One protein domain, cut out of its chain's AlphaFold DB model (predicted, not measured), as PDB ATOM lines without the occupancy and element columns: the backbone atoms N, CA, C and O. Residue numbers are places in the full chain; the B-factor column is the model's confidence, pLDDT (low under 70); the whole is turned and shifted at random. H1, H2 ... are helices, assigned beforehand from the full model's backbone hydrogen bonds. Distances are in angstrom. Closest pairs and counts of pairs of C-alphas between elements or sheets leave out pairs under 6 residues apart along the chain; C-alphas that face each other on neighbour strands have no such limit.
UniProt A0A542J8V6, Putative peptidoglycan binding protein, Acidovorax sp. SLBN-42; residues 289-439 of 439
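What this domain is: This is residues 289 to 439 of the 439 residues of the protein "Putative peptidoglycan binding protein" of Acidovorax sp. SLBN-42 (UniProt A0A542J8V6). The long helix H2 runs the length of the domain and crosses the last residues of H5, which lies side by side with H6. H3 packs crosswise on H5 and H6, while short H1 and H4 sit near the first residues of H2. The printed part has 151 residues with six named helices, H1 to H6 in chain order, and no named strand: all helix, compact, radius of gyration of the C-alphas 15.4 A, spans 49 by 30 by 28 A.

How they stand to each other: H1, residues 302 to 307, is close to but not clearly touching H2, residues 311 to 339: closest C-alphas Ala 305 and Val 312, 6.6 A. H5, residues 384 to 398, is the hub. Its closest C-alphas are Ala 398 to Ala 320 of H2, 4.6 A, about perpendicular at 77 degrees; Val 391 to Phe 360 of H3, residues 354 to 365, 6.0 A; Leu 387 to Leu 379 of H4, residues 375 to 380, 5.4 A, a hairpin; and Ala 392 to Ser 421 of H6, residues 407 to 426, 4.6 A, a hairpin at a shallow tilt of 17 degrees. Every O i to N i+4 pair is within hydrogen-bond range in H2, H3, H4 and H6, 1 of 2 in H1 and 9 of 11 in H5.

Where its parts are: H2 spans 41.9 A from C-alpha 311 at (-1.439, 9.412, 34.098); H6 spans 28.6 A to C-alpha 426 at (-3.199, 33.861, 51.469).

The domain as a whole: The printed part has no cut. The link from H2 to H3 is long, and its residues 344 to 347 have pLDDT under 70.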
ATOM      1  N   PRO A 289       0.850  21.991  26.473       90.81
ATOM      2  CA  PRO A 289       2.281  21.871  26.753       90.81
ATOM      3  C   PRO A 289       2.692  22.432  28.118       90.81
ATOM      4  O   PRO A 289       3.639  21.936  28.734       90.81
ATOM      5  N   ALA A 290       1.985  23.448  28.628       90.56
ATOM      6  CA  ALA A 290       2.219  23.965  29.972       90.56
ATOM      7  C   ALA A 290       1.842  22.939  31.051       90.56
ATOM      8  O   ALA A 290       2.359  23.023  32.161       90.56
ATOM      9  N   GLY A 291       1.011  21.947  30.719       89.00
ATOM     10  CA  GLY A 291       0.597  20.825  31.559       89.00
ATOM     11  C   GLY A 291       1.646  19.748  31.821       89.00
ATOM     12  O   GLY A 291       1.338  18.755  32.476       89.00
ATOM     13  N   ARG A 292       2.875  19.916  31.325       92.06
ATOM     14  CA  ARG A 292       4.001  19.012  31.593       92.06
ATOM     15  C   ARG A 292       4.272  18.849  33.096       92.06
ATOM     16  O   ARG A 292       4.231  19.816  33.858       92.06
ATOM     17  N   VAL A 293       4.580  17.619  33.513       95.81
ATOM     18  CA  VAL A 293       4.714  17.230  34.934       95.81
ATOM     19  C   VAL A 293       5.838  17.936  35.688       95.81
ATOM     20  O   VAL A 293       5.805  18.003  36.912       95.81
ATOM     21  N   ASP A 294       6.813  18.498  34.974       93.38
ATOM     22  CA  ASP A 294       7.913  19.265  35.554       93.38
ATOM     23  C   ASP A 294       7.573  20.753  35.770       93.38
ATOM     24  O   ASP A 294       8.399  21.498  36.297       93.38
ATOM     25  N   ASN A 295       6.367  21.209  35.403       95.81
ATOM     26  CA  ASN A 295       5.954  22.598  35.581       95.81
ATOM     27  C   ASN A 295       5.500  22.882  37.032       95.81
ATOM     28  O   ASN A 295       4.406  22.459  37.427       95.81
ATOM     29  N   PRO A 296       6.247  23.691  37.814       95.25
ATOM     30  CA  PRO A 296       5.887  24.016  39.195       95.25
ATOM     31  C   PRO A 296       4.647  24.911  39.319       95.25
ATOM     32  O   PRO A 296       4.150  25.107  40.426       95.25
ATOM     33  N   ALA A 297       4.140  25.473  38.216       93.06
ATOM     34  CA  ALA A 297       2.857  26.172  38.199       93.06
ATOM     35  C   ALA A 297       1.659  25.205  38.165       93.06
ATOM     36  O   ALA A 297       0.579  25.581  38.608       93.06
ATOM     37  N   GLN A 298       1.853  23.979  37.668       94.75
ATOM     38  CA  GLN A 298       0.802  22.964  37.512       94.75
ATOM     39  C   GLN A 298       0.824  21.905  38.611       94.75
ATOM     40  O   GLN A 298      -0.216  21.322  38.920       94.75
ATOM     41  N   TYR A 299       2.001  21.656  39.186       97.88
ATOM     42  CA  TYR A 299       2.216  20.610  40.175       97.88
ATOM     43  C   TYR A 299       2.893  21.182  41.417       97.88
ATOM     44  O   TYR A 299       3.934  21.841  41.331       97.88
ATOM     45  N   ALA A 300       2.304  20.928  42.585       97.69
ATOM     46  CA  ALA A 300       2.812  21.407  43.866       97.69
ATOM     47  C   ALA A 300       4.173  20.779  44.185       97.69
ATOM     48  O   ALA A 300       5.019  21.434  44.803       97.69
ATOM     49  N   ASP A 301       4.356  19.548  43.700       97.81
ATOM     50  CA  ASP A 301       5.567  18.743  43.757       97.81
ATOM     51  C   ASP A 301       5.829  18.065  42.393       97.81
ATOM     52  O   ASP A 301       5.306  16.973  42.128       97.81
ATOM     53  N   PRO A 302       6.611  18.707  41.504       97.69
ATOM     54  CA  PRO A 302       6.911  18.167  40.176       97.69
ATOM     55  C   PRO A 302       7.681  16.840  40.203       97.69
ATOM     56  O   PRO A 302       7.463  15.966  39.365       97.69
ATOM     57  N   ALA A 303       8.559  16.647  41.194       97.38
ATOM     58  CA  ALA A 303       9.318  15.407  41.341       97.38
ATOM     59  C   ALA A 303       8.404  14.233  41.717       97.38
ATOM     60  O   ALA A 303       8.577  13.122  41.215       97.38
ATOM     61  N   LEU A 304       7.401  14.474  42.568       98.00
ATOM     62  CA  LEU A 304       6.362  13.490  42.840       98.00
ATOM     63  C   LEU A 304       5.491  13.249  41.604       98.00
ATOM     64  O   LEU A 304       5.273  12.092  41.261       98.00
ATOM     65  N   ALA A 305       5.033  14.303  40.921       97.94
ATOM     66  CA  ALA A 305       4.177  14.190  39.736       97.94
ATOM     67  C   ALA A 305       4.820  13.331  38.635       97.94
ATOM     68  O   ALA A 305       4.152  12.485  38.042       97.94
ATOM     69  N   ALA A 306       6.134  13.466  38.423       97.75
ATOM     70  CA  ALA A 306       6.885  12.656  37.466       97.75
ATOM     71  C   ALA A 306       6.786  11.138  37.723       97.75
ATOM     72  O   ALA A 306       6.822  10.358  36.776       97.75
ATOM     73  N   ARG A 307       6.597  10.701  38.978       97.88
ATOM     74  CA  ARG A 307       6.418   9.275  39.328       97.88
ATOM     75  C   ARG A 307       5.061   8.712  38.907       97.88
ATOM     76  O   ARG A 307       4.923   7.500  38.801       97.88
ATOM     77  N   PHE A 308       4.083   9.586  38.694       97.88
ATOM     78  CA  PHE A 308       2.717   9.254  38.286       97.88
ATOM     79  C   PHE A 308       2.452   9.620  36.818       97.88
ATOM     80  O   PHE A 308       1.315   9.552  36.346       97.88
ATOM     81  N   ALA A 309       3.485  10.033  36.081       95.94
ATOM     82  CA  ALA A 309       3.385  10.328  34.662       95.94
ATOM     83  C   ALA A 309       3.237   9.035  33.825       95.94
ATOM     84  O   ALA A 309       3.766   7.993  34.206       95.94
ATOM     85  N   PRO A 310       2.542   9.089  32.672       94.38
ATOM     86  CA  PRO A 310       1.804  10.245  32.154       94.38
ATOM     87  C   PRO A 310       0.416  10.427  32.799       94.38
ATOM     88  O   PRO A 310      -0.208  11.466  32.602       94.38
ATOM     89  N   GLY A 311      -0.062   9.454  33.586       96.69
ATOM     90  CA  GLY A 311      -1.439   9.412  34.098       96.69
ATOM     91  C   GLY A 311      -1.866  10.638  34.913       96.69
ATOM     92  O   GLY A 311      -3.012  11.060  34.817       96.69
ATOM     93  N   VAL A 312      -0.945  11.290  35.626       96.69
ATOM     94  CA  VAL A 312      -1.258  12.491  36.419       96.69
ATOM     95  C   VAL A 312      -1.716  13.684  35.561       96.69
ATOM     96  O   VAL A 312      -2.421  14.573  36.041       96.69
ATOM     97  N   VAL A 313      -1.352  13.718  34.274       96.19
ATOM     98  CA  VAL A 313      -1.856  14.728  33.328       96.19
ATOM     99  C   VAL A 313      -3.347  14.507  33.069       96.19
ATOM    100  O   VAL A 313      -4.115  15.472  33.066       96.19
ATOM    101  N   HIS A 314      -3.761  13.244  32.935       95.75
ATOM    102  CA  HIS A 314      -5.166  12.865  32.822       95.75
ATOM    103  C   HIS A 314      -5.928  13.181  34.113       95.75
ATOM    104  O   HIS A 314      -6.967  13.831  34.044       95.75
ATOM    105  N   THR A 315      -5.382  12.815  35.279       96.50
ATOM    106  CA  THR A 315      -5.975  13.122  36.595       96.50
ATOM    107  C   THR A 315      -6.201  14.623  36.786       96.50
ATOM    108  O   THR A 315      -7.280  15.023  37.208       96.50
ATOM    109  N   ARG A 316      -5.238  15.478  36.406       96.06
ATOM    110  CA  ARG A 316      -5.399  16.946  36.441       96.06
ATOM    111  C   ARG A 316      -6.608  17.410  35.627       96.06
ATOM    112  O   ARG A 316      -7.374  18.253  36.088       96.06
ATOM    113  N   LYS A 317      -6.762  16.883  34.409       95.44
ATOM    114  CA  LYS A 317      -7.905  17.205  33.549       95.44
ATOM    115  C   LYS A 317      -9.209  16.698  34.155       95.44
ATOM    116  O   LYS A 317     -10.160  17.469  34.203       95.44
ATOM    117  N   GLN A 318      -9.248  15.449  34.625       96.50
ATOM    118  CA  GLN A 318     -10.452  14.866  35.221       96.50
ATOM    119  C   GLN A 318     -10.893  15.649  36.459       96.50
ATOM    120  O   GLN A 318     -12.051  16.022  36.583       96.50
ATOM    121  N   TYR A 319      -9.947  16.031  37.315       97.56
ATOM    122  CA  TYR A 319     -10.237  16.881  38.460       97.56
ATOM    123  C   TYR A 319     -10.867  18.221  38.051       97.56
ATOM    124  O   TYR A 319     -11.867  18.638  38.631       97.56
ATOM    125  N   ALA A 320     -10.306  18.901  37.044       97.00
ATOM    126  CA  ALA A 320     -10.833  20.185  36.588       97.00
ATOM    127  C   ALA A 320     -12.267  20.067  36.041       97.00
ATOM    128  O   ALA A 320     -13.113  20.887  36.402       97.00
ATOM    129  N   VAL A 321     -12.548  19.042  35.222       96.81
ATOM    130  CA  VAL A 321     -13.890  18.844  34.644       96.81
ATOM    131  C   VAL A 321     -14.925  18.469  35.704       96.81
ATOM    132  O   VAL A 321     -16.027  19.004  35.668       96.81
ATOM    133  N   GLU A 322     -14.560  17.638  36.682       97.75
ATOM    134  CA  GLU A 322     -15.441  17.245  37.785       97.75
ATOM    135  C   GLU A 322     -15.818  18.435  38.665       97.75
ATOM    136  O   GLU A 322     -16.988  18.660  38.976       97.75
ATOM    137  N   ILE A 323     -14.826  19.240  39.049       97.88
ATOM    138  CA  ILE A 323     -15.050  20.438  39.857       97.88
ATOM    139  C   ILE A 323     -15.970  21.424  39.129       97.88
ATOM    140  O   ILE A 323     -16.887  21.977  39.738       97.88
ATOM    141  N   GLN A 324     -15.752  21.631  37.828       96.94
ATOM    142  CA  GLN A 324     -16.590  22.514  37.024       96.94
ATOM    143  C   GLN A 324     -18.035  21.995  36.935       96.94
ATOM    144  O   GLN A 324     -18.967  22.747  37.232       96.94
ATOM    145  N   ALA A 325     -18.227  20.719  36.593       98.00
ATOM    146  CA  ALA A 325     -19.548  20.111  36.459       98.00
ATOM    147  C   ALA A 325     -20.326  20.139  37.785       98.00
ATOM    148  O   ALA A 325     -21.499  20.524  37.826       98.00
ATOM    149  N   ARG A 326     -19.653  19.833  38.901       98.06
ATOM    150  CA  ARG A 326     -20.226  19.903  40.257       98.06
ATOM    151  C   ARG A 326     -20.577  21.319  40.686       98.06
ATOM    152  O   ARG A 326     -21.564  21.492  41.397       98.06
ATOM    153  N   HIS A 327     -19.817  22.327  40.263       97.75
ATOM    154  CA  HIS A 327     -20.136  23.719  40.573       97.75
ATOM    155  C   HIS A 327     -21.403  24.193  39.849       97.75
ATOM    156  O   HIS A 327     -22.260  24.843  40.447       97.75
ATOM    157  N   VAL A 328     -21.583  23.813  38.581       97.25
ATOM    158  CA  VAL A 328     -22.833  24.119  37.868       97.25
ATOM    159  C   VAL A 328     -24.013  23.344  38.461       97.25
ATOM    160  O   VAL A 328     -25.076  23.924  38.691       97.25
ATOM    161  N   ALA A 329     -23.823  22.065  38.798       97.81
ATOM    162  CA  ALA A 329     -24.836  21.285  39.506       97.81
ATOM    163  C   ALA A 329     -25.192  21.897  40.876       97.81
ATOM    164  O   ALA A 329     -26.358  21.868  41.272       97.81
ATOM    165  N   TRP A 330     -24.230  22.510  41.576       97.00
ATOM    166  CA  TRP A 330     -24.470  23.223  42.835       97.00
ATOM    167  C   TRP A 330     -25.395  24.421  42.633       97.00
ATOM    168  O   TRP A 330     -26.391  24.534  43.345       97.00
ATOM    169  N   HIS A 331     -25.148  25.254  41.618       94.56
ATOM    170  CA  HIS A 331     -26.049  26.360  41.283       94.56
ATOM    171  C   HIS A 331     -27.461  25.877  40.925       94.56
ATOM    172  O   HIS A 331     -28.445  26.422  41.427       94.56
ATOM    173  N   VAL A 332     -27.572  24.815  40.120       95.25
ATOM    174  CA  VAL A 332     -28.864  24.175  39.820       95.25
ATOM    175  C   VAL A 332     -29.541  23.674  41.102       95.25
ATOM    176  O   VAL A 332     -30.753  23.821  41.260       95.25
ATOM    177  N   GLY A 333     -28.782  23.134  42.055       93.19
ATOM    178  CA  GLY A 333     -29.290  22.723  43.361       93.19
ATOM    179  C   GLY A 333     -29.782  23.877  44.229       93.19
ATOM    180  O   GLY A 333     -30.853  23.762  44.825       93.19
ATOM    181  N   GLU A 334     -29.062  24.997  44.267       89.81
ATOM    182  CA  GLU A 334     -29.501  26.209  44.969       89.81
ATOM    183  C   GLU A 334     -30.811  26.744  44.367       89.81
ATOM    184  O   GLU A 334     -31.767  27.032  45.093       89.81
ATOM    185  N   GLU A 335     -30.905  26.802  43.036       89.25
ATOM    186  CA  GLU A 335     -32.126  27.201  42.328       89.25
ATOM    187  C   GLU A 335     -33.294  26.254  42.621       89.25
ATOM    188  O   GLU A 335     -34.410  26.708  42.899       89.25
ATOM    189  N   TYR A 336     -33.038  24.944  42.614       91.56
ATOM    190  CA  TYR A 336     -34.036  23.926  42.936       91.56
ATOM    191  C   TYR A 336     -34.560  24.114  44.356       91.56
ATOM    192  O   TYR A 336     -35.774  24.159  44.580       91.56
ATOM    193  N   ASP A 337     -33.658  24.251  45.326       89.06
ATOM    194  CA  ASP A 337     -34.009  24.320  46.741       89.06
ATOM    195  C   ASP A 337     -34.880  25.545  47.046       89.06
ATOM    196  O   ASP A 337     -35.813  25.482  47.847       89.06
ATOM    197  N   ILE A 338     -34.646  26.660  46.362       81.31
ATOM    198  CA  ILE A 338     -35.415  27.892  46.565       81.31
ATOM    199  C   ILE A 338     -36.800  27.795  45.949       81.31
ATOM    200  O   ILE A 338     -37.787  28.235  46.551       81.31
ATOM    201  N   ARG A 339     -36.891  27.210  44.755       79.56
ATOM    202  CA  ARG A 339     -38.156  27.027  44.033       79.56
ATOM    203  C   ARG A 339     -39.063  26.025  44.729       79.56
ATOM    204  O   ARG A 339     -40.270  26.233  44.780       79.56
ATOM    205  N   THR A 340     -38.470  25.005  45.340       83.19
ATOM    206  CA  THR A 340     -39.169  23.965  46.108       83.19
ATOM    207  C   THR A 340     -39.303  24.291  47.595       83.19
ATOM    208  O   THR A 340     -39.878  23.517  48.346       83.19
ATOM    209  N   GLY A 341     -38.837  25.464  48.032       79.00
ATOM    210  CA  GLY A 341     -39.051  25.955  49.395       79.00
ATOM    211  C   GLY A 341     -38.192  25.277  50.454       79.00
ATOM    212  O   GLY A 341     -38.341  25.583  51.633       79.00
ATOM    213  N   ARG A 342     -37.252  24.427  50.036       78.19
ATOM    214  CA  ARG A 342     -36.190  23.865  50.877       78.19
ATOM    215  C   ARG A 342     -35.241  24.952  51.383       78.19
ATOM    216  O   ARG A 342     -34.614  24.781  52.423       78.19
ATOM    217  N   ARG A 343     -35.155  26.080  50.665       74.31
ATOM    218  CA  ARG A 343     -34.456  27.302  51.083       74.31
ATOM    219  C   ARG A 343     -35.282  28.561  50.834       74.31
ATOM    220  O   ARG A 343     -36.142  28.621  49.954       74.31
ATOM    221  N   SER A 344     -34.992  29.587  51.629       68.06
ATOM    222  CA  SER A 344     -35.661  30.891  51.587       68.06
ATOM    223  C   SER A 344     -34.896  31.963  50.801       68.06
ATOM    224  O   SER A 344     -35.511  32.961  50.432       68.06
ATOM    225  N   ALA A 345     -33.602  31.771  50.513       65.25
ATOM    226  CA  ALA A 345     -32.749  32.766  49.853       65.25
ATOM    227  C   ALA A 345     -31.744  32.138  48.871       65.25
ATOM    228  O   ALA A 345     -31.286  31.017  49.092       65.25
ATOM    229  N   VAL A 346     -31.401  32.892  47.814       59.56
ATOM    230  CA  VAL A 346     -30.395  32.529  46.796       59.56
ATOM    231  C   VAL A 346     -28.997  32.810  47.315       59.56
ATOM    232  O   VAL A 346     -28.689  33.948  47.667       59.56
ATOM    233  N   LYS A 347     -28.131  31.792  47.303       68.31
ATOM    234  CA  LYS A 347     -26.684  32.008  47.323       68.31
ATOM    235  C   LYS A 347     -26.221  32.273  45.897       68.31
ATOM    236  O   LYS A 347     -26.261  31.384  45.057       68.31
ATOM    237  N   ALA A 348     -25.808  33.508  45.623       73.19
ATOM    238  CA  ALA A 348     -25.277  33.865  44.310       73.19
ATOM    239  C   ALA A 348     -23.910  33.215  44.050       73.19
ATOM    240  O   ALA A 348     -23.640  32.840  42.921       73.19
ATOM    241  N   MET A 349     -23.078  33.083  45.089       86.75
ATOM    242  CA  MET A 349     -21.794  32.374  45.109       86.75
ATOM    243  C   MET A 349     -21.533  31.838  46.527       86.75
ATOM    244  O   MET A 349     -22.134  32.345  47.484       86.75
ATOM    245  N   PRO A 350     -20.639  30.848  46.695       90.06
ATOM    246  CA  PRO A 350     -20.130  30.445  48.004       90.06
ATOM    247  C   PRO A 350     -19.451  31.607  48.746       90.06
ATOM    248  O   PRO A 350     -18.975  32.566  48.135       90.06
ATOM    249  N   ALA A 351     -19.377  31.517  50.077       91.00
ATOM    250  CA  ALA A 351     -18.600  32.474  50.866       91.00
ATOM    251  C   ALA A 351     -17.100  32.398  50.496       91.00
ATOM    252  O   ALA A 351     -16.630  31.313  50.145       91.00
ATOM    253  N   PRO A 352     -16.329  33.497  50.613       94.25
ATOM    254  CA  PRO A 352     -14.897  33.482  50.317       94.25
ATOM    255  C   PRO A 352     -14.149  32.363  51.064       94.25
ATOM    256  O   PRO A 352     -14.251  32.247  52.285       94.25
ATOM    257  N   GLY A 353     -13.397  31.549  50.326       96.31
ATOM    258  CA  GLY A 353     -12.654  30.379  50.800       96.31
ATOM    259  C   GLY A 353     -13.460  29.075  50.855       96.31
ATOM    260  O   GLY A 353     -12.867  28.006  51.031       96.31
ATOM    261  N   ALA A 354     -14.790  29.128  50.727       97.31
ATOM    262  CA  ALA A 354     -15.650  27.952  50.870       97.31
ATOM    263  C   ALA A 354     -15.559  27.013  49.665       97.31
ATOM    264  O   ALA A 354     -15.578  25.793  49.847       97.31
ATOM    265  N   LEU A 355     -15.386  27.559  48.456       98.06
ATOM    266  CA  LEU A 355     -15.184  26.741  47.263       98.06
ATOM    267  C   LEU A 355     -13.807  26.080  47.299       98.06
ATOM    268  O   LEU A 355     -13.709  24.890  47.017       98.06
ATOM    269  N   PHE A 356     -12.756  26.792  47.720       98.56
ATOM    270  CA  PHE A 356     -11.455  26.154  47.949       98.56
ATOM    271  C   PHE A 356     -11.558  25.001  48.959       98.56
ATOM    272  O   PHE A 356     -11.043  23.911  48.704       98.56
ATOM    273  N   ALA A 357     -12.266  25.205  50.073       98.44
ATOM    274  CA  ALA A 357     -12.495  24.159  51.064       98.44
ATOM    275  C   ALA A 357     -13.257  22.953  50.480       98.44
ATOM    276  O   ALA A 357     -12.912  21.809  50.786       98.44
ATOM    277  N   ALA A 358     -14.252  23.180  49.615       98.50
ATOM    278  CA  ALA A 358     -14.985  22.113  48.933       98.50
ATOM    279  C   ALA A 358     -14.100  21.349  47.937       98.50
ATOM    280  O   ALA A 358     -14.038  20.121  47.997       98.50
ATOM    281  N   CYS A 359     -13.349  22.058  47.091       98.50
ATOM    282  CA  CYS A 359     -12.387  21.484  46.148       98.50
ATOM    283  C   CYS A 359     -11.300  20.660  46.855       98.50
ATOM    284  O   CYS A 359     -10.921  19.587  46.380       98.50
ATOM    285  N   PHE A 360     -10.820  21.141  48.005       98.56
ATOM    286  CA  PHE A 360      -9.853  20.434  48.841       98.56
ATOM    287  C   PHE A 360     -10.428  19.122  49.368       98.56
ATOM    288  O   PHE A 360      -9.794  18.072  49.263       98.56
ATOM    289  N   ARG A 361     -11.648  19.177  49.914       97.81
ATOM    290  CA  ARG A 361     -12.336  18.001  50.448       97.81
ATOM    291  C   ARG A 361     -12.604  16.977  49.350       97.81
ATOM    292  O   ARG A 361     -12.340  15.803  49.562       97.81
ATOM    293  N   PHE A 362     -13.045  17.428  48.175       97.94
ATOM    294  CA  PHE A 362     -13.249  16.575  47.006       97.94
ATOM    295  C   PHE A 362     -11.955  15.880  46.571       97.94
ATOM    296  O   PHE A 362     -11.936  14.662  46.426       97.94
ATOM    297  N   ALA A 363     -10.851  16.628  46.453       97.75
ATOM    298  CA  ALA A 363      -9.555  16.048  46.108       97.75
ATOM    299  C   ALA A 363      -9.156  14.942  47.099       97.75
ATOM    300  O   ALA A 363      -8.771  13.849  46.692       97.75
ATOM    301  N   ARG A 364      -9.274  15.218  48.401       96.69
ATOM    302  CA  ARG A 364      -8.830  14.311  49.462       96.69
ATOM    303  C   ARG A 364      -9.723  13.080  49.623       96.69
ATOM    304  O   ARG A 364      -9.204  11.980  49.791       96.69
ATOM    305  N   ASP A 365     -11.037  13.286  49.625       96.00
ATOM    306  CA  ASP A 365     -12.006  12.308  50.128       96.00
ATOM    307  C   ASP A 365     -12.701  11.527  48.998       96.00
ATOM    308  O   ASP A 365     -13.300  10.490  49.272       96.00
ATOM    309  N   ASP A 366     -12.603  11.982  47.742       94.38
ATOM    310  CA  ASP A 366     -13.284  11.373  46.589       94.38
ATOM    311  C   ASP A 366     -12.352  11.195  45.375       94.38
ATOM    312  O   ASP A 366     -12.669  11.526  44.234       94.38
ATOM    313  N   ALA A 367     -11.154  10.661  45.626       90.62
ATOM    314  CA  ALA A 367     -10.137  10.406  44.599       90.62
ATOM    315  C   ALA A 367     -10.628   9.494  43.449       90.62
ATOM    316  O   ALA A 367     -10.125   9.568  42.326       90.62
ATOM    317  N   GLY A 368     -11.630   8.649  43.718       90.19
ATOM    318  CA  GLY A 368     -12.242   7.777  42.718       90.19
ATOM    319  C   GLY A 368     -13.056   8.537  41.670       90.19
ATOM    320  O   GLY A 368     -12.975   8.189  40.494       90.19
ATOM    321  N   ALA A 369     -13.778   9.592  42.066       90.25
ATOM    322  CA  ALA A 369     -14.682  10.324  41.177       90.25
ATOM    323  C   ALA A 369     -13.988  11.039  40.010       90.25
ATOM    324  O   ALA A 369     -14.624  11.302  39.003       90.25
ATOM    325  N   TYR A 370     -12.690  11.334  40.114       93.25
ATOM    326  CA  TYR A 370     -11.918  11.977  39.042       93.25
ATOM    327  C   TYR A 370     -10.750  11.112  38.546       93.25
ATOM    328  O   TYR A 370      -9.777  11.626  37.990       93.25
ATOM    329  N   HIS A 371     -10.835   9.791  38.736       93.19
ATOM    330  CA  HIS A 371      -9.833   8.823  38.272       93.19
ATOM    331  C   HIS A 371      -8.400   9.186  38.707       93.19
ATOM    332  O   HIS A 371      -7.463   9.203  37.898       93.19
ATOM    333  N   ASP A 372      -8.217   9.516  39.988       96.31
ATOM    334  CA  ASP A 372      -6.877   9.703  40.533       96.31
ATOM    335  C   ASP A 372      -6.049   8.420  40.386       96.31
ATOM    336  O   ASP A 372      -6.514   7.307  40.638       96.31
ATOM    337  N   ASN A 373      -4.794   8.582  39.976       97.19
ATOM    338  CA  ASN A 373      -3.878   7.470  39.749       97.19
ATOM    339  C   ASN A 373      -2.929   7.206  40.934       97.19
ATOM    340  O   ASN A 373      -1.871   6.599  40.762       97.19
ATOM    341  N   GLY A 374      -3.286   7.686  42.127       97.62
ATOM    342  CA  GLY A 374      -2.494   7.637  43.354       97.62
ATOM    343  C   GLY A 374      -1.716   8.922  43.653       97.62
ATOM    344  O   GLY A 374      -1.086   9.010  44.712       97.62
ATOM    345  N   TYR A 375      -1.743   9.919  42.762       97.88
ATOM    346  CA  TYR A 375      -1.001  11.166  42.947       97.88
ATOM    347  C   TYR A 375      -1.530  11.985  44.126       97.88
ATOM    348  O   TYR A 375      -0.742  12.431  44.965       97.88
ATOM    349  N   ILE A 376      -2.849  12.161  44.222       97.88
ATOM    350  CA  ILE A 376      -3.454  12.961  45.286       97.88
ATOM    351  C   ILE A 376      -3.271  12.316  46.667       97.88
ATOM    352  O   ILE A 376      -2.772  13.008  47.555       97.88
ATOM    353  N   PRO A 377      -3.519  11.007  46.878       97.25
ATOM    354  CA  PRO A 377      -3.152  10.327  48.120       97.25
ATOM    355  C   PRO A 377      -1.672  10.503  48.498       97.25
ATOM    356  O   PRO A 377      -1.353  10.733  49.667       97.25
ATOM    357  N   ALA A 378      -0.759  10.456  47.520       97.88
ATOM    358  CA  ALA A 378       0.667  10.664  47.767       97.88
ATOM    359  C   ALA A 378       1.011  12.111  48.164       97.88
ATOM    360  O   ALA A 378       1.944  12.318  48.942       97.88
ATOM    361  N   LEU A 379       0.274  13.108  47.662       97.31
ATOM    362  CA  LEU A 379       0.377  14.499  48.117       97.31
ATOM    363  C   LEU A 379      -0.224  14.691  49.509       97.31
ATOM    364  O   LEU A 379       0.392  15.359  50.335       97.31
ATOM    365  N   THR A 380      -1.372  14.075  49.796       96.81
ATOM    366  CA  THR A 380      -2.012  14.106  51.120       96.81
ATOM    367  C   THR A 380      -1.053  13.609  52.202       96.81
ATOM    368  O   THR A 380      -0.932  14.227  53.257       96.81
ATOM    369  N   ALA A 381      -0.277  12.558  51.915       97.50
ATOM    370  CA  ALA A 381       0.752  12.043  52.822       97.50
ATOM    371  C   ALA A 381       1.892  13.044  53.128       97.50
ATOM    372  O   ALA A 381       2.636  12.848  54.087       97.50
ATOM    373  N   ARG A 382       2.040  14.118  52.337       97.12
ATOM    374  CA  ARG A 382       3.006  15.211  52.568       97.12
ATOM    375  C   ARG A 382       2.424  16.378  53.374       97.12
ATOM    376  O   ARG A 382       3.162  17.310  53.688       97.12
ATOM    377  N   GLY A 383       1.140  16.318  53.729       97.62
ATOM    378  CA  GLY A 383       0.448  17.289  54.575       97.62
ATOM    379  C   GLY A 383      -0.527  18.196  53.819       97.62
ATOM    380  O   GLY A 383      -0.378  18.464  52.625       97.62
ATOM    381  N   ASP A 384      -1.512  18.712  54.554       97.19
ATOM    382  CA  ASP A 384      -2.645  19.462  53.999       97.19
ATOM    383  C   ASP A 384      -2.221  20.691  53.186       97.19
ATOM    384  O   ASP A 384      -2.757  20.916  52.108       97.19
ATOM    385  N   ALA A 385      -1.212  21.448  53.622       97.94
ATOM    386  CA  ALA A 385      -0.742  22.616  52.868       97.94
ATOM    387  C   ALA A 385      -0.178  22.245  51.477       97.94
ATOM    388  O   ALA A 385      -0.300  23.015  50.522       97.94
ATOM    389  N   VAL A 386       0.420  21.055  51.333       98.25
ATOM    390  CA  VAL A 386       0.951  20.569  50.048       98.25
ATOM    391  C   VAL A 386      -0.196  20.164  49.121       98.25
ATOM    392  O   VAL A 386      -0.218  20.588  47.962       98.25
ATOM    393  N   LEU A 387      -1.179  19.419  49.636       98.44
ATOM    394  CA  LEU A 387      -2.399  19.094  48.893       98.44
ATOM    395  C   LEU A 387      -3.159  20.363  48.491       98.44
ATOM    396  O   LEU A 387      -3.553  20.523  47.338       98.44
ATOM    397  N   GLY A 388      -3.330  21.302  49.415       98.56
ATOM    398  CA  GLY A 388      -4.063  22.531  49.156       98.56
ATOM    399  C   GLY A 388      -3.371  23.426  48.137       98.56
ATOM    400  O   GLY A 388      -4.048  24.070  47.335       98.56
ATOM    401  N   LYS A 389      -2.034  23.411  48.074       98.62
ATOM    402  CA  LYS A 389      -1.294  24.063  46.990       98.62
ATOM    403  C   LYS A 389      -1.633  23.430  45.641       98.62
ATOM    404  O   LYS A 389      -1.869  24.169  44.687       98.62
ATOM    405  N   GLN A 390      -1.706  22.098  45.571       98.50
ATOM    406  CA  GLN A 390      -2.084  21.390  44.347       98.50
ATOM    407  C   GLN A 390      -3.511  21.733  43.909       98.50
ATOM    408  O   GLN A 390      -3.746  22.055  42.744       98.50
ATOM    409  N   VAL A 391      -4.450  21.718  44.855       98.50
ATOM    410  CA  VAL A 391      -5.855  22.083  44.632       98.50
ATOM    411  C   VAL A 391      -5.960  23.520  44.132       98.50
ATOM    412  O   VAL A 391      -6.579  23.764  43.102       98.50
ATOM    413  N   ALA A 392      -5.291  24.472  44.787       98.31
ATOM    414  CA  ALA A 392      -5.304  25.871  44.372       98.31
ATOM    415  C   ALA A 392      -4.740  26.067  42.953       98.31
ATOM    416  O   ALA A 392      -5.255  26.898  42.204       98.31
ATOM    417  N   GLN A 393      -3.713  25.307  42.556       97.69
ATOM    418  CA  GLN A 393      -3.194  25.310  41.185       97.69
ATOM    419  C   GLN A 393      -4.227  24.761  40.196       97.69
ATOM    420  O   GLN A 393      -4.527  25.416  39.201       97.69
ATOM    421  N   TRP A 394      -4.831  23.607  40.474       97.38
ATOM    422  CA  TRP A 394      -5.814  23.004  39.568       97.38
ATOM    423  C   TRP A 394      -7.145  23.767  39.506       97.38
ATOM    424  O   TRP A 394      -7.790  23.766  38.462       97.38
ATOM    425  N   MET A 395      -7.509  24.536  40.535       96.62
ATOM    426  CA  MET A 395      -8.628  25.484  40.454       96.62
ATOM    427  C   MET A 395      -8.410  26.569  39.390       96.62
ATOM    428  O   MET A 395      -9.373  27.001  38.763       96.62
ATOM    429  N   THR A 396      -7.163  26.981  39.125       95.00
ATOM    430  CA  THR A 396      -6.869  27.918  38.016       95.00
ATOM    431  C   THR A 396      -6.989  27.279  36.633       95.00
ATOM    432  O   THR A 396      -7.057  27.981  35.628       95.00
ATOM    433  N   ILE A 397      -7.022  25.947  36.568       94.50
ATOM    434  CA  ILE A 397      -7.339  25.207  35.347       94.50
ATOM    435  C   ILE A 397      -8.855  25.098  35.196       94.50
ATOM    436  O   ILE A 397      -9.374  25.386  34.123       94.50
ATOM    437  N   ALA A 398      -9.574  24.796  36.282       95.12
ATOM    438  CA  ALA A 398     -11.037  24.815  36.297       95.12
ATOM    439  C   ALA A 398     -11.610  26.197  35.918       95.12
ATOM    440  O   ALA A 398     -12.619  26.269  35.226       95.12
ATOM    441  N   SER A 399     -10.937  27.304  36.265       94.50
ATOM    442  CA  SER A 399     -11.357  28.650  35.837       94.50
ATOM    443  C   SER A 399     -11.254  28.898  34.328       94.50
ATOM    444  O   SER A 399     -11.718  29.925  33.860       94.50
ATOM    445  N   GLN A 400     -10.613  28.018  33.558       92.44
ATOM    446  CA  GLN A 400     -10.523  28.141  32.095       92.44
ATOM    447  C   GLN A 400     -11.700  27.469  31.381       92.44
ATOM    448  O   GLN A 400     -11.718  27.402  30.153       92.44
ATOM    449  N   MET A 401     -12.628  26.895  32.142       94.00
ATOM    450  CA  MET A 401     -13.763  26.144  31.634       94.00
ATOM    451  C   MET A 401     -15.009  27.023  31.508       94.00
ATOM    452  O   MET A 401     -15.110  28.092  32.110       94.00
ATOM    453  N   GLU A 402     -15.965  26.563  30.710       94.19
ATOM    454  CA  GLU A 402     -17.242  27.233  30.492       94.19
ATOM    455  C   GLU A 402     -18.258  26.783  31.544       94.19
ATOM    456  O   GLU A 402     -18.515  25.591  31.707       94.19
ATOM    457  N   PHE A 403     -18.872  27.726  32.251       92.94
ATOM    458  CA  PHE A 403     -19.877  27.454  33.287       92.94
ATOM    459  C   PHE A 403     -21.308  27.719  32.816       92.94
ATOM    460  O   PHE A 403     -22.254  27.183  33.392       92.94
ATOM    461  N   LEU A 404     -21.462  28.540  31.777       89.06
ATOM    462  CA  LEU A 404     -22.725  28.952  31.165       89.06
ATOM    463  C   LEU A 404     -22.501  29.153  29.660       89.06
ATOM    464  O   LEU A 404     -21.403  29.529  29.255       89.06
ATOM    465  N   ASN A 405     -23.549  29.025  28.841       80.19
ATOM    466  CA  ASN A 405     -23.501  29.376  27.411       80.19
ATOM    467  C   ASN A 405     -23.526  30.907  27.176       80.19
ATOM    468  O   ASN A 405     -23.607  31.375  26.041       80.19
ATOM    469  N   LEU A 406     -23.450  31.699  28.252       74.31
ATOM    470  CA  LEU A 406     -23.311  33.154  28.246       74.31
ATOM    471  C   LEU A 406     -21.880  33.534  28.671       74.31
ATOM    472  O   LEU A 406     -21.594  33.505  29.873       74.31
ATOM    473  N   PRO A 407     -20.995  33.945  27.735       75.81
ATOM    474  CA  PRO A 407     -19.573  34.159  28.020       75.81
ATOM    475  C   PRO A 407     -19.306  35.085  29.212       75.81
ATOM    476  O   PRO A 407     -18.576  34.719  30.122       75.81
ATOM    477  N   VAL A 408     -19.991  36.232  29.286       71.00
ATOM    478  CA  VAL A 408     -19.801  37.209  30.376       71.00
ATOM    479  C   VAL A 408     -20.145  36.621  31.749       71.00
ATOM    480  O   VAL A 408     -19.449  36.875  32.728       71.00
ATOM    481  N   ALA A 409     -21.217  35.832  31.842       74.56
ATOM    482  CA  ALA A 409     -21.610  35.210  33.102       74.56
ATOM    483  C   ALA A 409     -20.658  34.060  33.475       74.56
ATOM    484  O   ALA A 409     -20.313  33.902  34.646       74.56
ATOM    485  N   SER A 410     -20.175  33.315  32.477       79.94
ATOM    486  CA  SER A 410     -19.120  32.317  32.660       79.94
ATOM    487  C   SER A 410     -17.822  32.949  33.182       79.94
ATOM    488  O   SER A 410     -17.217  32.420  34.112       79.94
ATOM    489  N   ASP A 411     -17.433  34.120  32.667       82.06
ATOM    490  CA  ASP A 411     -16.226  34.841  33.091       82.06
ATOM    491  C   ASP A 411     -16.292  35.295  34.556       82.06
ATOM    492  O   ASP A 411     -15.279  35.299  35.260       82.06
ATOM    493  N   VAL A 412     -17.474  35.665  35.059       85.62
ATOM    494  CA  VAL A 412     -17.658  36.005  36.482       85.62
ATOM    495  C   VAL A 412     -17.333  34.801  37.370       85.62
ATOM    496  O   VAL A 412     -16.627  34.946  38.371       85.62
ATOM    497  N   ILE A 413     -17.789  33.608  36.984       90.56
ATOM    498  CA  ILE A 413     -17.549  32.365  37.728       90.56
ATOM    499  C   ILE A 413     -16.077  31.957  37.616       90.56
ATOM    500  O   ILE A 413     -15.431  31.674  38.623       90.56
ATOM    501  N   ALA A 414     -15.498  32.025  36.418       91.38
ATOM    502  CA  ALA A 414     -14.069  31.808  36.206       91.38
ATOM    503  C   ALA A 414     -13.207  32.714  37.108       91.38
ATOM    504  O   ALA A 414     -12.272  32.257  37.775       91.38
ATOM    505  N   ASN A 415     -13.556  33.999  37.197       90.12
ATOM    506  CA  ASN A 415     -12.874  34.950  38.071       90.12
ATOM    507  C   ASN A 415     -13.027  34.604  39.558       90.12
ATOM    508  O   ASN A 415     -12.069  34.783  40.318       90.12
ATOM    509  N   PHE A 416     -14.183  34.076  39.967       93.50
ATOM    510  CA  PHE A 416     -14.406  33.577  41.322       93.50
ATOM    511  C   PHE A 416     -13.476  32.397  41.651       93.50
ATOM    512  O   PHE A 416     -12.780  32.434  42.664       93.50
ATOM    513  N   PHE A 417     -13.336  31.415  40.756       96.75
ATOM    514  CA  PHE A 417     -12.369  30.317  40.920       96.75
ATOM    515  C   PHE A 417     -10.927  30.815  41.070       96.75
ATOM    516  O   PHE A 417     -10.182  30.370  41.951       96.75
ATOM    517  N   ALA A 418     -10.528  31.781  40.239       94.44
ATOM    518  CA  ALA A 418      -9.209  32.394  40.334       94.44
ATOM    519  C   ALA A 418      -9.023  33.164  41.657       94.44
ATOM    520  O   ALA A 418      -7.922  33.189  42.213       94.44
ATOM    521  N   GLN A 419     -10.080  33.791  42.180       95.62
ATOM    522  CA  GLN A 419     -10.068  34.460  43.481       95.62
ATOM    523  C   GLN A 419      -9.920  33.468  44.635       95.62
ATOM    524  O   GLN A 419      -9.096  33.702  45.516       95.62
ATOM    525  N   GLU A 420     -10.635  32.349  44.605       97.38
ATOM    526  CA  GLU A 420     -10.535  31.293  45.615       97.38
ATOM    527  C   GLU A 420      -9.123  30.697  45.681       97.38
ATOM    528  O   GLU A 420      -8.572  30.521  46.767       97.38
ATOM    529  N   SER A 421      -8.465  30.502  44.533       97.19
ATOM    530  CA  SER A 421      -7.050  30.101  44.480       97.19
ATOM    531  C   SER A 421      -6.111  31.135  45.133       97.19
ATOM    532  O   SER A 421      -5.165  30.779  45.848       97.19
ATOM    533  N   ARG A 422      -6.376  32.440  44.953       96.69
ATOM    534  CA  ARG A 422      -5.616  33.512  45.629       96.69
ATOM    535  C   ARG A 422      -5.858  33.521  47.139       96.69
ATOM    536  O   ARG A 422      -4.902  33.699  47.892       96.69
ATOM    537  N   LEU A 423      -7.098  33.307  47.577       96.81
ATOM    538  CA  LEU A 423      -7.448  33.210  48.996       96.81
ATOM    539  C   LEU A 423      -6.777  32.002  49.654       96.81
ATOM    540  O   LEU A 423      -6.190  32.153  50.722       96.81
ATOM    541  N   ALA A 424      -6.759  30.851  48.977       97.88
ATOM    542  CA  ALA A 424      -6.031  29.670  49.427       97.88
ATOM    543  C   ALA A 424      -4.542  29.969  49.639       97.88
ATOM    544  O   ALA A 424      -3.968  29.613  50.663       97.88
ATOM    545  N   ARG A 425      -3.897  30.687  48.709       96.88
ATOM    546  CA  ARG A 425      -2.498  31.110  48.885       96.88
ATOM    547  C   ARG A 425      -2.322  32.013  50.110       96.88
ATOM    548  O   ARG A 425      -1.357  31.841  50.849       96.88
ATOM    549  N   ALA A 426      -3.238  32.957  50.322       96.25
ATOM    550  CA  ALA A 426      -3.199  33.861  51.469       96.25
ATOM    551  C   ALA A 426      -3.403  33.130  52.810       96.25
ATOM    552  O   ALA A 426      -2.856  33.565  53.821       96.25
ATOM    553  N   SER A 427      -4.126  32.005  52.822       95.00
ATOM    554  CA  SER A 427      -4.333  31.164  54.010       95.00
ATOM    555  C   SER A 427      -3.265  30.081  54.211       95.00
ATOM    556  O   SER A 427      -3.455  29.175  55.021       95.00
ATOM    557  N   GLY A 428      -2.147  30.131  53.477       97.50
ATOM    558  CA  GLY A 428      -1.105  29.100  53.563       97.50
ATOM    559  C   GLY A 428      -1.535  27.745  52.989       97.50
ATOM    560  O   GLY A 428      -0.988  26.718  53.376       97.50
ATOM    561  N   PHE A 429      -2.494  27.755  52.060       98.31
ATOM    562  CA  PHE A 429      -3.067  26.598  51.370       98.31
ATOM    563  C   PHE A 429      -3.862  25.632  52.250       98.31
ATOM    564  O   PHE A 429      -4.133  24.511  51.835       98.31
ATOM    565  N   THR A 430      -4.297  26.058  53.431       96.94
ATOM    566  CA  THR A 430      -5.167  25.246  54.290       96.94
ATOM    567  C   THR A 430      -6.586  25.820  54.278       96.94
ATOM    568  O   THR A 430      -6.733  27.047  54.350       96.94
ATOM    569  N   PRO A 431      -7.639  24.986  54.168       96.62
ATOM    570  CA  PRO A 431      -9.018  25.444  54.314       96.62
ATOM    571  C   PRO A 431      -9.260  26.093  55.683       96.62
ATOM    572  O   PRO A 431      -8.914  25.520  56.713       96.62
ATOM    573  N   THR A 432      -9.876  27.277  55.703       93.75
ATOM    574  CA  THR A 432     -10.160  28.041  56.938       93.75
ATOM    575  C   THR A 432     -11.651  28.230  57.216       93.75
ATOM    576  O   THR A 432     -12.021  28.768  58.257       93.75
ATOM    577  N   VAL A 433     -12.513  27.789  56.298       95.56
ATOM    578  CA  VAL A 433     -13.973  27.930  56.370       95.56
ATOM    579  C   VAL A 433     -14.659  26.617  55.993       95.56
ATOM    580  O   VAL A 433     -14.023  25.691  55.483       95.56
ATOM    581  N   ALA A 434     -15.964  26.524  56.254       95.81
ATOM    582  CA  ALA A 434     -16.754  25.359  55.872       95.81
ATOM    583  C   ALA A 434     -16.845  25.221  54.334       95.81
ATOM    584  O   ALA A 434     -17.005  26.237  53.654       95.81
ATOM    585  N   PRO A 435     -16.765  23.991  53.790       96.75
ATOM    586  CA  PRO A 435     -16.871  23.743  52.354       96.75
ATOM    587  C   PRO A 435     -18.282  24.044  51.830       96.75
ATOM    588  O   PRO A 435     -19.271  23.648  52.445       96.75
ATOM    589  N   ASP A 436     -18.366  24.716  50.682       95.12
ATOM    590  CA  ASP A 436     -19.602  24.986  49.935       95.12
ATOM    591  C   ASP A 436     -19.263  25.205  48.448       95.12
ATOM    592  O   ASP A 436     -18.107  25.440  48.106       95.12
ATOM    593  N   GLY A 437     -20.251  25.163  47.556       92.62
ATOM    594  CA  GLY A 437     -20.040  25.445  46.132       92.62
ATOM    595  C   GLY A 437     -19.864  24.237  45.221       92.62
ATOM    596  O   GLY A 437     -19.632  24.438  44.035       92.62
ATOM    597  N   LEU A 438     -19.977  23.014  45.738       94.38
ATOM    598  CA  LEU A 438     -20.025  21.775  44.957       94.38
ATOM    599  C   LEU A 438     -21.258  20.964  45.393       94.38
ATOM    600  O   LEU A 438     -21.607  20.990  46.578       94.38
ATOM    601  N   ALA A 439     -21.933  20.309  44.442       83.31
ATOM    602  CA  ALA A 439     -23.139  19.503  44.672       83.31
ATOM    603  C   ALA A 439     -22.855  18.073  45.138       83.31
ATOM    604  O   ALA A 439     -21.813  17.506  44.722       83.31
TER     605      ALA A 439